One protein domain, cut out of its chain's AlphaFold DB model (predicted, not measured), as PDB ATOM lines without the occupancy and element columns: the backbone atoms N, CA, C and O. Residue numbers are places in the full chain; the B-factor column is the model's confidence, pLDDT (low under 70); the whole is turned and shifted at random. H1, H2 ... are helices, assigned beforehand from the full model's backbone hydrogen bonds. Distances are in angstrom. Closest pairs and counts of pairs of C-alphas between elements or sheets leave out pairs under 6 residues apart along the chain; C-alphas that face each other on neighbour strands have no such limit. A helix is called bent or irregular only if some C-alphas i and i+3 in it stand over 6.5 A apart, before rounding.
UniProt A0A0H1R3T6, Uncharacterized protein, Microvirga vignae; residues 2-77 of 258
ATOM      1  N   PRO A   2     -28.984  -8.809  36.649       69.50
ATOM      2  CA  PRO A   2     -30.425  -8.822  36.353       69.50
ATOM      3  C   PRO A   2     -31.018 -10.239  36.397       69.50
ATOM      4  O   PRO A   2     -30.330 -11.179  36.009       69.50
ATOM      5  N   LYS A   3     -32.289 -10.403  36.804       68.75
ATOM      6  CA  LYS A   3     -32.940 -11.728  36.942       68.75
ATOM      7  C   LYS A   3     -32.795 -12.600  35.692       68.75
ATOM      8  O   LYS A   3     -32.399 -13.754  35.805       68.75
ATOM      9  N   ALA A   4     -33.019 -12.007  34.515       65.81
ATOM     10  CA  ALA A   4     -32.864 -12.664  33.216       65.81
ATOM     11  C   ALA A   4     -31.484 -13.308  33.028       65.81
ATOM     12  O   ALA A   4     -31.388 -14.374  32.441       65.81
ATOM     13  N   LEU A   5     -30.429 -12.681  33.551       76.56
ATOM     14  CA  LEU A   5     -29.056 -13.172  33.456       76.56
ATOM     15  C   LEU A   5     -28.671 -14.051  34.656       76.56
ATOM     16  O   LEU A   5     -27.734 -14.827  34.560       76.56
ATOM     17  N   ALA A   6     -29.409 -13.967  35.767       79.25
ATOM     18  CA  ALA A   6     -29.199 -14.713  37.013       79.25
ATOM     19  C   ALA A   6     -29.866 -16.094  37.059       79.25
ATOM     20  O   ALA A   6     -29.939 -16.689  38.131       79.25
ATOM     21  N   GLY A   7     -30.335 -16.615  35.924       75.50
ATOM     22  CA  GLY A   7     -30.947 -17.945  35.856       75.50
ATOM     23  C   GLY A   7     -32.476 -17.948  35.789       75.50
ATOM     24  O   GLY A   7     -33.063 -19.019  35.660       75.50
ATOM     25  N   ASP A   8     -33.142 -16.788  35.847       79.62
ATOM     26  CA  ASP A   8     -34.601 -16.712  35.695       79.62
ATOM     27  C   ASP A   8     -34.987 -16.879  34.218       79.62
ATOM     28  O   ASP A   8     -34.911 -15.943  33.415       79.62
ATOM     29  N   ALA A   9     -35.421 -18.091  33.866       77.44
ATOM     30  CA  ALA A   9     -35.811 -18.453  32.508       77.44
ATOM     31  C   ALA A   9     -36.984 -17.614  31.966       77.44
ATOM     32  O   ALA A   9     -37.019 -17.323  30.770       77.44
ATOM     33  N   ASN A  10     -37.919 -17.174  32.817       76.38
ATOM     34  CA  ASN A  10     -39.048 -16.345  32.386       76.38
ATOM     35  C   ASN A  10     -38.586 -14.927  32.051       76.38
ATOM     36  O   ASN A  10     -38.993 -14.360  31.035       76.38
ATOM     37  N   ALA A  11     -37.701 -14.364  32.873       74.81
ATOM     38  CA  ALA A  11     -37.100 -13.067  32.594       74.81
ATOM     39  C   ALA A  11     -36.189 -13.118  31.350       74.81
ATOM     40  O   ALA A  11     -36.201 -12.179  30.554       74.81
ATOM     41  N   ALA A  12     -35.460 -14.219  31.137       76.44
ATOM     42  CA  ALA A  12     -34.672 -14.454  29.925       76.44
ATOM     43  C   ALA A  12     -35.549 -14.553  28.670       76.44
ATOM     44  O   ALA A  12     -35.282 -13.890  27.669       76.44
ATOM     45  N   ALA A  13     -36.649 -15.307  28.739       76.81
ATOM     46  CA  ALA A  13     -37.626 -15.382  27.658       76.81
ATOM     47  C   ALA A  13     -38.268 -14.016  27.370       76.81
ATOM     48  O   ALA A  13     -38.488 -13.672  26.211       76.81
ATOM     49  N   GLY A  14     -38.537 -13.224  28.413       75.94
ATOM     50  CA  GLY A  14     -38.965 -11.834  28.283       75.94
ATOM     51  C   GLY A  14     -37.948 -11.010  27.496       75.94
ATOM     52  O   GLY A  14     -38.306 -10.427  26.476       75.94
ATOM     53  N   LEU A  15     -36.676 -11.032  27.901       78.50
ATOM     54  CA  LEU A  15     -35.585 -10.340  27.207       78.50
ATOM     55  C   LEU A  15     -35.512 -10.727  25.719       78.50
ATOM     56  O   LEU A  15     -35.457  -9.851  24.861       78.50
ATOM     57  N   CYS A  16     -35.609 -12.020  25.406       81.06
ATOM     58  CA  CYS A  16     -35.633 -12.531  24.034       81.06
ATOM     59  C   CYS A  16     -36.800 -12.033  23.175       81.06
ATOM     60  O   CYS A  16     -36.688 -12.040  21.953       81.06
ATOM     61  N   ARG A  17     -37.929 -11.647  23.779       79.19
ATOM     62  CA  ARG A  17     -39.074 -11.073  23.050       79.19
ATOM     63  C   ARG A  17     -38.905  -9.585  22.772       79.19
ATOM     64  O   ARG A  17     -39.484  -9.093  21.812       79.19
ATOM     65  N   TYR A  18     -38.166  -8.881  23.626       79.75
ATOM     66  CA  TYR A  18     -37.935  -7.441  23.494       79.75
ATOM     67  C   TYR A  18     -36.735  -7.103  22.614       79.75
ATOM     68  O   TYR A  18     -36.634  -5.977  22.135       79.75
ATOM     69  N   LEU A  19     -35.824  -8.055  22.415       79.31
ATOM     70  CA  LEU A  19     -34.682  -7.884  21.534       79.31
ATOM     71  C   LEU A  19     -35.018  -8.274  20.100       79.31
ATOM     72  O   LEU A  19     -35.588  -9.333  19.853       79.31
ATOM     73  N   GLU A  20     -34.598  -7.432  19.159       80.44
ATOM     74  CA  GLU A  20     -34.533  -7.814  17.750       80.44
ATOM     75  C   GLU A  20     -33.498  -8.933  17.562       80.44
ATOM     76  O   GLU A  20     -32.506  -9.015  18.295       80.44
ATOM     77  N   ASP A  21     -33.715  -9.787  16.562       81.75
ATOM     78  CA  ASP A  21     -32.903 -10.990  16.347       81.75
ATOM     79  C   ASP A  21     -31.411 -10.668  16.145       81.75
ATOM     80  O   ASP A  21     -30.539 -11.381  16.644       81.75
ATOM     81  N   GLU A  22     -31.100  -9.550  15.484       81.06
ATOM     82  CA  GLU A  22     -29.723  -9.081  15.294       81.06
ATOM     83  C   GLU A  22     -29.049  -8.701  16.619       81.06
ATOM     84  O   GLU A  22     -27.888  -9.047  16.853       81.06
ATOM     85  N   HIS A  23     -29.781  -8.039  17.517       83.94
ATOM     86  CA  HIS A  23     -29.273  -7.651  18.831       83.94
ATOM     87  C   HIS A  23     -29.035  -8.869  19.727       83.94
ATOM     88  O   HIS A  23     -28.046  -8.897  20.463       83.94
ATOM     89  N   LEU A  24     -29.889  -9.897  19.640       85.00
ATOM     90  CA  LEU A  24     -29.673 -11.167  20.342       85.00
ATOM     91  C   LEU A  24     -28.340 -11.796  19.941       85.00
ATOM     92  O   LEU A  24     -27.527 -12.124  20.803       85.00
ATOM     93  N   VAL A  25     -28.095 -11.895  18.634       87.00
ATOM     94  CA  VAL A  25     -26.858 -12.455  18.083       87.00
ATOM     95  C   VAL A  25     -25.628 -11.663  18.530       87.00
ATOM     96  O   VAL A  25     -24.635 -12.251  18.960       87.00
ATOM     97  N   GLN A  26     -25.689 -10.332  18.475       85.94
ATOM     98  CA  GLN A  26     -24.571  -9.465  18.862       85.94
ATOM     99  C   GLN A  26     -24.210  -9.564  20.349       85.94
ATOM    100  O   GLN A  26     -23.055  -9.341  20.707       85.94
ATOM    101  N   CYS A  27     -25.170  -9.907  21.210       87.44
ATOM    102  CA  CYS A  27     -24.930 -10.052  22.643       87.44
ATOM    103  C   CYS A  27     -24.340 -11.417  23.023       87.44
ATOM    104  O   CYS A  27     -23.790 -11.537  24.115       87.44
ATOM    105  N   MET A  28     -24.413 -12.432  22.154       91.06
ATOM    106  CA  MET A  28     -23.975 -13.794  22.483       91.06
ATOM    107  C   MET A  28     -22.535 -13.896  23.016       91.06
ATOM    108  O   MET A  28     -22.367 -14.567  24.037       91.06
ATOM    109  N   PRO A  29     -21.517 -13.221  22.436       91.25
ATOM    110  CA  PRO A  29     -20.158 -13.259  22.981       91.25
ATOM    111  C   PRO A  29     -20.099 -12.748  24.420       91.25
ATOM    112  O   PRO A  29     -19.532 -13.402  25.284       91.25
ATOM    113  N   LEU A  30     -20.771 -11.629  24.699       87.94
ATOM    114  CA  LEU A  30     -20.785 -11.002  26.020       87.94
ATOM    115  C   LEU A  30     -21.490 -11.879  27.056       87.94
ATOM    116  O   LEU A  30     -21.047 -11.977  28.195       87.94
ATOM    117  N   LEU A  31     -22.590 -12.526  26.665       90.12
ATOM    118  CA  LEU A  31     -23.326 -13.450  27.526       90.12
ATOM    119  C   LEU A  31     -22.512 -14.714  27.834       90.12
ATOM    120  O   LEU A  31     -22.582 -15.231  28.947       90.12
ATOM    121  N   TYR A  32     -21.735 -15.188  26.858       93.19
ATOM    122  CA  TYR A  32     -20.839 -16.329  27.012       93.19
ATOM    123  C   TYR A  32     -19.649 -15.986  27.918       93.19
ATOM    124  O   TYR A  32     -19.385 -16.697  28.883       93.19
ATOM    125  N   GLU A  33     -18.983 -14.855  27.669       90.12
ATOM    126  CA  GLU A  33     -17.877 -14.341  28.488       90.12
ATOM    127  C   GLU A  33     -18.312 -14.074  29.933       90.12
ATOM    128  O   GLU A  33     -17.594 -14.402  30.876       90.12
ATOM    129  N   ALA A  34     -19.527 -13.556  30.121       86.56
ATOM    130  CA  ALA A  34     -20.130 -13.363  31.437       86.56
ATOM    131  C   ALA A  34     -20.515 -14.675  32.142       86.56
ATOM    132  O   ALA A  34     -20.950 -14.630  33.293       86.56
ATOM    133  N   SER A  35     -20.380 -15.830  31.475       91.50
ATOM    134  CA  SER A  35     -20.697 -17.156  32.014       91.50
ATOM    135  C   SER A  35     -22.102 -17.231  32.625       91.50
ATOM    136  O   SER A  35     -22.292 -17.780  33.715       91.50
ATOM    137  N   ILE A  36     -23.098 -16.643  31.948       90.75
ATOM    138  CA  ILE A  36     -24.482 -16.690  32.435       90.75
ATOM    139  C   ILE A  36     -24.962 -18.146  32.518       90.75
ATOM    140  O   ILE A  36     -24.592 -18.941  31.660       90.75
ATOM    141  N   PRO A  37     -25.840 -18.517  33.467       92.25
ATOM    142  CA  PRO A  37     -26.242 -19.908  33.656       92.25
ATOM    143  C   PRO A  37     -26.653 -20.598  32.348       92.25
ATOM    144  O   PRO A  37     -27.510 -20.094  31.618       92.25
ATOM    145  N   SER A  38     -26.071 -21.773  32.083       94.19
ATOM    146  CA  SER A  38     -26.263 -22.546  30.845       94.19
ATOM    147  C   SER A  38     -27.732 -22.658  30.389       94.19
ATOM    148  O   SER A  38     -27.993 -22.372  29.220       94.19
ATOM    149  N   PRO A  39     -28.734 -22.922  31.260       92.38
ATOM    150  CA  PRO A  39     -30.137 -22.971  30.835       92.38
ATOM    151  C   PRO A  39     -30.661 -21.662  30.222       92.38
ATOM    152  O   PRO A  39     -31.459 -21.693  29.284       92.38
ATOM    153  N   VAL A  40     -30.206 -20.514  30.732       90.69
ATOM    154  CA  VAL A  40     -30.541 -19.189  30.193       90.69
ATOM    155  C   VAL A  40     -29.804 -18.958  28.883       90.69
ATOM    156  O   VAL A  40     -30.424 -18.562  27.899       90.69
ATOM    157  N   PHE A  41     -28.498 -19.234  28.854       93.25
ATOM    158  CA  PHE A  41     -27.697 -19.096  27.642       93.25
ATOM    159  C   PHE A  41     -28.266 -19.935  26.495       93.25
ATOM    160  O   PHE A  41     -28.429 -19.434  25.385       93.25
ATOM    161  N   ARG A  42     -28.661 -21.180  26.786       94.00
ATOM    162  CA  ARG A  42     -29.331 -22.090  25.856       94.00
ATOM    163  C   ARG A  42     -30.598 -21.486  25.278       94.00
ATOM    164  O   ARG A  42     -30.775 -21.537  24.068       94.00
ATOM    165  N   LEU A  43     -31.462 -20.900  26.109       91.06
ATOM    166  CA  LEU A  43     -32.708 -20.276  25.652       91.06
ATOM    167  C   LEU A  43     -32.429 -19.113  24.693       91.06
ATOM    168  O   LEU A  43     -33.049 -19.019  23.633       91.06
ATOM    169  N   ILE A  44     -31.477 -18.248  25.049       90.69
ATOM    170  CA  ILE A  44     -31.121 -17.075  24.245       90.69
ATOM    171  C   ILE A  44     -30.475 -17.506  22.922       90.69
ATOM    172  O   ILE A  44     -30.897 -17.042  21.861       90.69
ATOM    173  N   LEU A  45     -29.512 -18.432  22.966       92.62
ATOM    174  CA  LEU A  45     -28.857 -18.970  21.777       92.62
ATOM    175  C   LEU A  45     -29.860 -19.689  20.870       92.62
ATOM    176  O   LEU A  45     -29.870 -19.455  19.667       92.62
ATOM    177  N   HIS A  46     -30.749 -20.511  21.434       91.62
ATOM    178  CA  HIS A  46     -31.813 -21.180  20.682       91.62
ATOM    179  C   HIS A  46     -32.692 -20.176  19.941       91.62
ATOM    180  O   HIS A  46     -32.929 -20.332  18.745       91.62
ATOM    181  N   ARG A  47     -33.118 -19.103  20.620       88.81
ATOM    182  CA  ARG A  47     -33.898 -18.029  19.999       88.81
ATOM    183  C   ARG A  47     -33.118 -17.354  18.874       88.81
ATOM    184  O   ARG A  47     -33.692 -17.168  17.803       88.81
ATOM    185  N   ALA A  48     -31.855 -17.003  19.107       88.62
ATOM    186  CA  ALA A  48     -30.998 -16.352  18.119       88.62
ATOM    187  C   ALA A  48     -30.836 -17.214  16.858       88.62
ATOM    188  O   ALA A  48     -30.930 -16.708  15.740       88.62
ATOM    189  N   LEU A  49     -30.676 -18.525  17.045       88.12
ATOM    190  CA  LEU A  49     -30.617 -19.505  15.971       88.12
ATOM    191  C   LEU A  49     -31.969 -19.579  15.238       88.12
ATOM    192  O   LEU A  49     -32.070 -19.207  14.074       88.12
ATOM    193  N   VAL A  50     -33.046 -19.965  15.914       83.94
ATOM    194  CA  VAL A  50     -34.323 -20.281  15.251       83.94
ATOM    195  C   VAL A  50     -35.039 -19.051  14.665       83.94
ATOM    196  O   VAL A  50     -35.800 -19.190  13.709       83.94
ATOM    197  N   SER A  51     -34.828 -17.854  15.220       75.88
ATOM    198  CA  SER A  51     -35.612 -16.656  14.854       75.88
ATOM    199  C   SER A  51     -34.960 -15.817  13.769       75.88
ATOM    200  O   SER A  51     -35.658 -15.338  12.881       75.88
ATOM    201  N   SER A  52     -33.628 -15.683  13.801       65.44
ATOM    202  CA  SER A  52     -32.927 -14.791  12.874       65.44
ATOM    203  C   SER A  52     -32.996 -15.272  11.426       65.44
ATOM    204  O   SER A  52     -32.824 -14.469  10.513       65.44
ATOM    205  N   PHE A  53     -33.186 -16.582  11.200       65.31
ATOM    206  CA  PHE A  53     -33.002 -17.251   9.901       65.31
ATOM    207  C   PHE A  53     -31.663 -16.899   9.203       65.31
ATOM    208  O   PHE A  53     -31.445 -17.283   8.052       65.31
ATOM    209  N   ASP A  54     -30.752 -16.206   9.898       68.88
ATOM    210  CA  ASP A  54     -29.497 -15.649   9.405       68.88
ATOM    211  C   ASP A  54     -28.364 -15.995  10.372       68.88
ATOM    212  O   ASP A  54     -27.686 -15.182  11.006       68.88
ATOM    213  N   PHE A  55     -28.140 -17.296  10.449       74.94
ATOM    214  CA  PHE A  55     -27.094 -17.941  11.224       74.94
ATOM    215  C   PHE A  55     -25.683 -17.515  10.824       74.94
ATOM    216  O   PHE A  55     -24.745 -17.669  11.609       74.94
ATOM    217  N   ARG A  56     -25.517 -16.925   9.629       78.50
ATOM    218  CA  ARG A  56     -24.243 -16.314   9.233       78.50
ATOM    219  C   ARG A  56     -23.862 -15.219  10.218       78.50
ATOM    220  O   ARG A  56     -22.683 -15.094  10.531       78.50
ATOM    221  N   ASN A  57     -24.831 -14.477  10.752       83.81
ATOM    222  CA  ASN A  57     -24.563 -13.464  11.768       83.81
ATOM    223  C   ASN A  57     -24.146 -14.097  13.096       83.81
ATOM    224  O   ASN A  57     -23.270 -13.555  13.763       83.81
ATOM    225  N   THR A  58     -24.683 -15.272  13.442       86.69
ATOM    226  CA  THR A  58     -24.281 -15.994  14.661       86.69
ATOM    227  C   THR A  58     -22.845 -16.509  14.568       86.69
ATOM    228  O   THR A  58     -22.067 -16.287  15.491       86.69
ATOM    229  N   ILE A  59     -22.437 -17.091  13.430       88.06
ATOM    230  CA  ILE A  59     -21.022 -17.449  13.202       88.06
ATOM    231  C   ILE A  59     -20.140 -16.204  13.228       88.06
ATOM    232  O   ILE A  59     -19.099 -16.205  13.875       88.06
ATOM    233  N   LYS A  60     -20.536 -15.134  12.525       89.06
ATOM    234  CA  LYS A  60     -19.767 -13.881  12.503       89.06
ATOM    235  C   LYS A  60     -19.585 -13.310  13.909       89.06
ATOM    236  O   LYS A  60     -18.514 -12.795  14.204       89.06
ATOM    237  N   ALA A  61     -20.607 -13.403  14.762       90.44
ATOM    238  CA  ALA A  61     -20.523 -12.987  16.157       90.44
ATOM    239  C   ALA A  61     -19.572 -13.881  16.965       90.44
ATOM    240  O   ALA A  61     -18.786 -13.358  17.748       90.44
ATOM    241  N   ALA A  62     -19.598 -15.199  16.745       91.81
ATOM    242  CA  ALA A  62     -18.658 -16.133  17.368       91.81
ATOM    243  C   ALA A  62     -17.210 -15.968  16.856       91.81
ATOM    244  O   ALA A  62     -16.255 -16.344  17.534       91.81
ATOM    245  N   GLY A  63     -17.036 -15.416  15.654       93.69
ATOM    246  CA  GLY A  63     -15.749 -15.212  14.987       93.69
ATOM    247  C   GLY A  63     -15.242 -16.447  14.238       93.69
ATOM    248  O   GLY A  63     -14.547 -16.303  13.235       93.69
ATOM    249  N   SER A  64     -15.621 -17.652  14.669       93.00
ATOM    250  CA  SER A  64     -15.293 -18.907  13.989       93.00
ATOM    251  C   SER A  64     -16.319 -20.008  14.291       93.00
ATOM    252  O   SER A  64     -17.173 -19.864  15.173       93.00
ATOM    253  N   ARG A  65     -16.244 -21.128  13.559       93.06
ATOM    254  CA  ARG A  65     -17.092 -22.304  13.816       93.06
ATOM    255  C   ARG A  65     -16.749 -22.950  15.156       93.06
ATOM    256  O   ARG A  65     -17.645 -23.371  15.874       93.06
ATOM    257  N   GLU A  66     -15.471 -22.991  15.504       94.19
ATOM    258  CA  GLU A  66     -14.961 -23.590  16.736       94.19
ATOM    259  C   GLU A  66     -15.511 -22.860  17.969       94.19
ATOM    260  O   GLU A  66     -16.020 -23.499  18.888       94.19
ATOM    261  N   HIS A  67     -15.502 -21.523  17.974       95.38
ATOM    262  CA  HIS A  67     -16.132 -20.743  19.046       95.38
ATOM    263  C   HIS A  67     -17.651 -20.925  19.087       95.38
ATOM    264  O   HIS A  67     -18.234 -21.058  20.162       95.38
ATOM    265  N   PHE A  68     -18.305 -20.995  17.926       94.94
ATOM    266  CA  PHE A  68     -19.737 -21.277  17.871       94.94
ATOM    267  C   PHE A  68     -20.081 -22.654  18.474       94.94
ATOM    268  O   PHE A  68     -21.048 -22.791  19.225       94.94
ATOM    269  N   VAL A  69     -19.262 -23.670  18.201       95.12
ATOM    270  CA  VAL A  69     -19.376 -25.004  18.803       95.12
ATOM    271  C   VAL A  69     -19.229 -24.938  20.321       95.12
ATOM    272  O   VAL A  69     -19.997 -25.586  21.032       95.12
ATOM    273  N   GLN A  70     -18.287 -24.145  20.837       96.75
ATOM    274  CA  GLN A  70     -18.129 -23.959  22.282       96.75
ATOM    275  C   GLN A  70     -19.385 -23.356  22.918       96.75
ATOM    276  O   GLN A  70     -19.828 -23.846  23.957       96.75
ATOM    277  N   TRP A  71     -20.017 -22.370  22.271       96.50
ATOM    278  CA  TRP A  71     -21.302 -21.832  22.729       96.50
ATOM    279  C   TRP A  71     -22.388 -22.908  22.762       96.50
ATOM    280  O   TRP A  71     -23.125 -23.010  23.739       96.50
ATOM    281  N   CYS A  72     -22.471 -23.740  21.725       96.06
ATOM    282  CA  CYS A  72     -23.451 -24.821  21.659       96.06
ATOM    283  C   CYS A  72     -23.227 -25.882  22.748       96.06
ATOM    284  O   CYS A  72     -24.174 -26.290  23.420       96.06
ATOM    285  N   ARG A  73     -21.971 -26.271  22.998       95.94
ATOM    286  CA  ARG A  73     -21.605 -27.184  24.094       95.94
ATOM    287  C   ARG A  73     -21.953 -26.599  25.460       95.94
ATOM    288  O   ARG A  73     -22.551 -27.282  26.288       95.94
ATOM    289  N   TYR A  74     -21.645 -25.321  25.669       96.94
ATOM    290  CA  TYR A  74     -21.991 -24.607  26.896       96.94
ATOM    291  C   TYR A  74     -23.501 -24.521  27.118       96.94
ATOM    292  O   TYR A  74     -23.978 -24.718  28.233       96.94
ATOM    293  N   ALA A  75     -24.265 -24.284  26.051       96.50
ATOM    294  CA  ALA A  75     -25.719 -24.332  26.080       96.50
ATOM    295  C   ALA A  75     -26.258 -25.733  26.405       96.50
ATOM    296  O   ALA A  75     -27.362 -25.833  26.926       96.50
ATOM    297  N   SER A  76     -25.502 -26.801  26.125       95.06
ATOM    298  CA  SER A  76     -25.909 -28.186  26.393       95.06
ATOM    299  C   SER A  76     -27.291 -28.476  25.797       95.06
ATOM    300  O   SER A  76     -28.267 -28.731  26.509       95.06
ATOM    301  N   PHE A  77     -27.397 -28.328  24.475       94.56
ATOM    302  CA  PHE A  77     -28.583 -28.755  23.738       94.56
ATOM    303  C   PHE A  77     -28.727 -30.272  23.835       94.56
ATOM    304  O   PHE A  77     -27.768 -31.001  23.601       94.56
TER     305      PHE A  77
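Overview. This is residues 2 to 77 of the 258 residues of an uncharacterized protein of Microvirga vignae (UniProt A0A0H1R3T6). A hairpin of two helices, H2 and H3, makes the core of a compact helical domain; H1 packs on H3 at one end of the longest axis, and H4 packs on H2 at the other end. H5 makes a corner with H4 and runs back to H3, where its last residue, Ala 75, comes close to Arg 42. The printed part has 76 residues with five named helices, H1 to H5 in chain order, and no named strand; the class is all helix. The radius of gyration of the C-alphas is 11.1 A, and the rounded outline spans 30 by 22 by 19 A.

Arrangement. Start at H1, residues 9 to 18, and compare it with H3, residues 38 to 52, the hub that touches the other four helices. H1 and H3 touch at a shallow tilt of 26 degrees, the same way, closest at the C-alphas of Ala 9 and Val 40, 5.8 A. Next look at H2, residues 21 to 33: it forms a helical hairpin with H3, at a shallow tilt of 27 degrees, opposite ways, and the closest C-alphas, of Asp 21 and Ser 52, are 5.1 A apart. H4, residues 55 to 62, touches H2 at a shallow tilt of 29 degrees, the same way, closest at the C-alphas of Val 25 and Thr 58, 5.6 A. H3 and H4 only just touch, only at the corner and with residues 48 to 49 of H3 alone, over 3 pairs of C-alphas within 8 A; the closest, of Leu 49 and Phe 55, are 6.1 A apart. H5, residues 65 to 75, touches H3 at a steep tilt of 53 degrees, opposite ways, closest at the C-alphas of Arg 42 and Ala 75, 4.3 A. H4 and H5 touch only at the corner, about perpendicular at 89 degrees, closest at the C-alphas of Ala 62 and Phe 68, 5.3 A. H1 is apart from H4 and H5. Every O i to N i+4 pair is within hydrogen-bond range in H1, H3, H4 and H5; in H2 it is 7 of 9.

Along the chain. Find C-alpha 9 at (-35.811, -18.453, 32.508); from there H1 runs 14.4 A to Tyr 18. H2 runs 19.6 A and is irregular: C-alphas 26 and 29 are 7.1 A apart. Find C-alpha 38 at (-26.263, -22.546, 30.845), where H3 begins its 20.7 A; it is neither bent nor irregular, but only just, with C-alphas 49 and 52 6.1 A apart. H4 covers 10.6 A, and H5 runs 15.1 A to C-alpha 75 at (-25.719, -24.332, 26.080).

Size, cuts and confidence. Look for the two C-alphas farthest apart at Asn 10 and Ser 64, 30.2 A. The printed part has no cut, and the four links between the helices are tight. The mean pLDDT of the printed part is 85.7; look for values under 70 at residues 2 to 4 and 52 to 54.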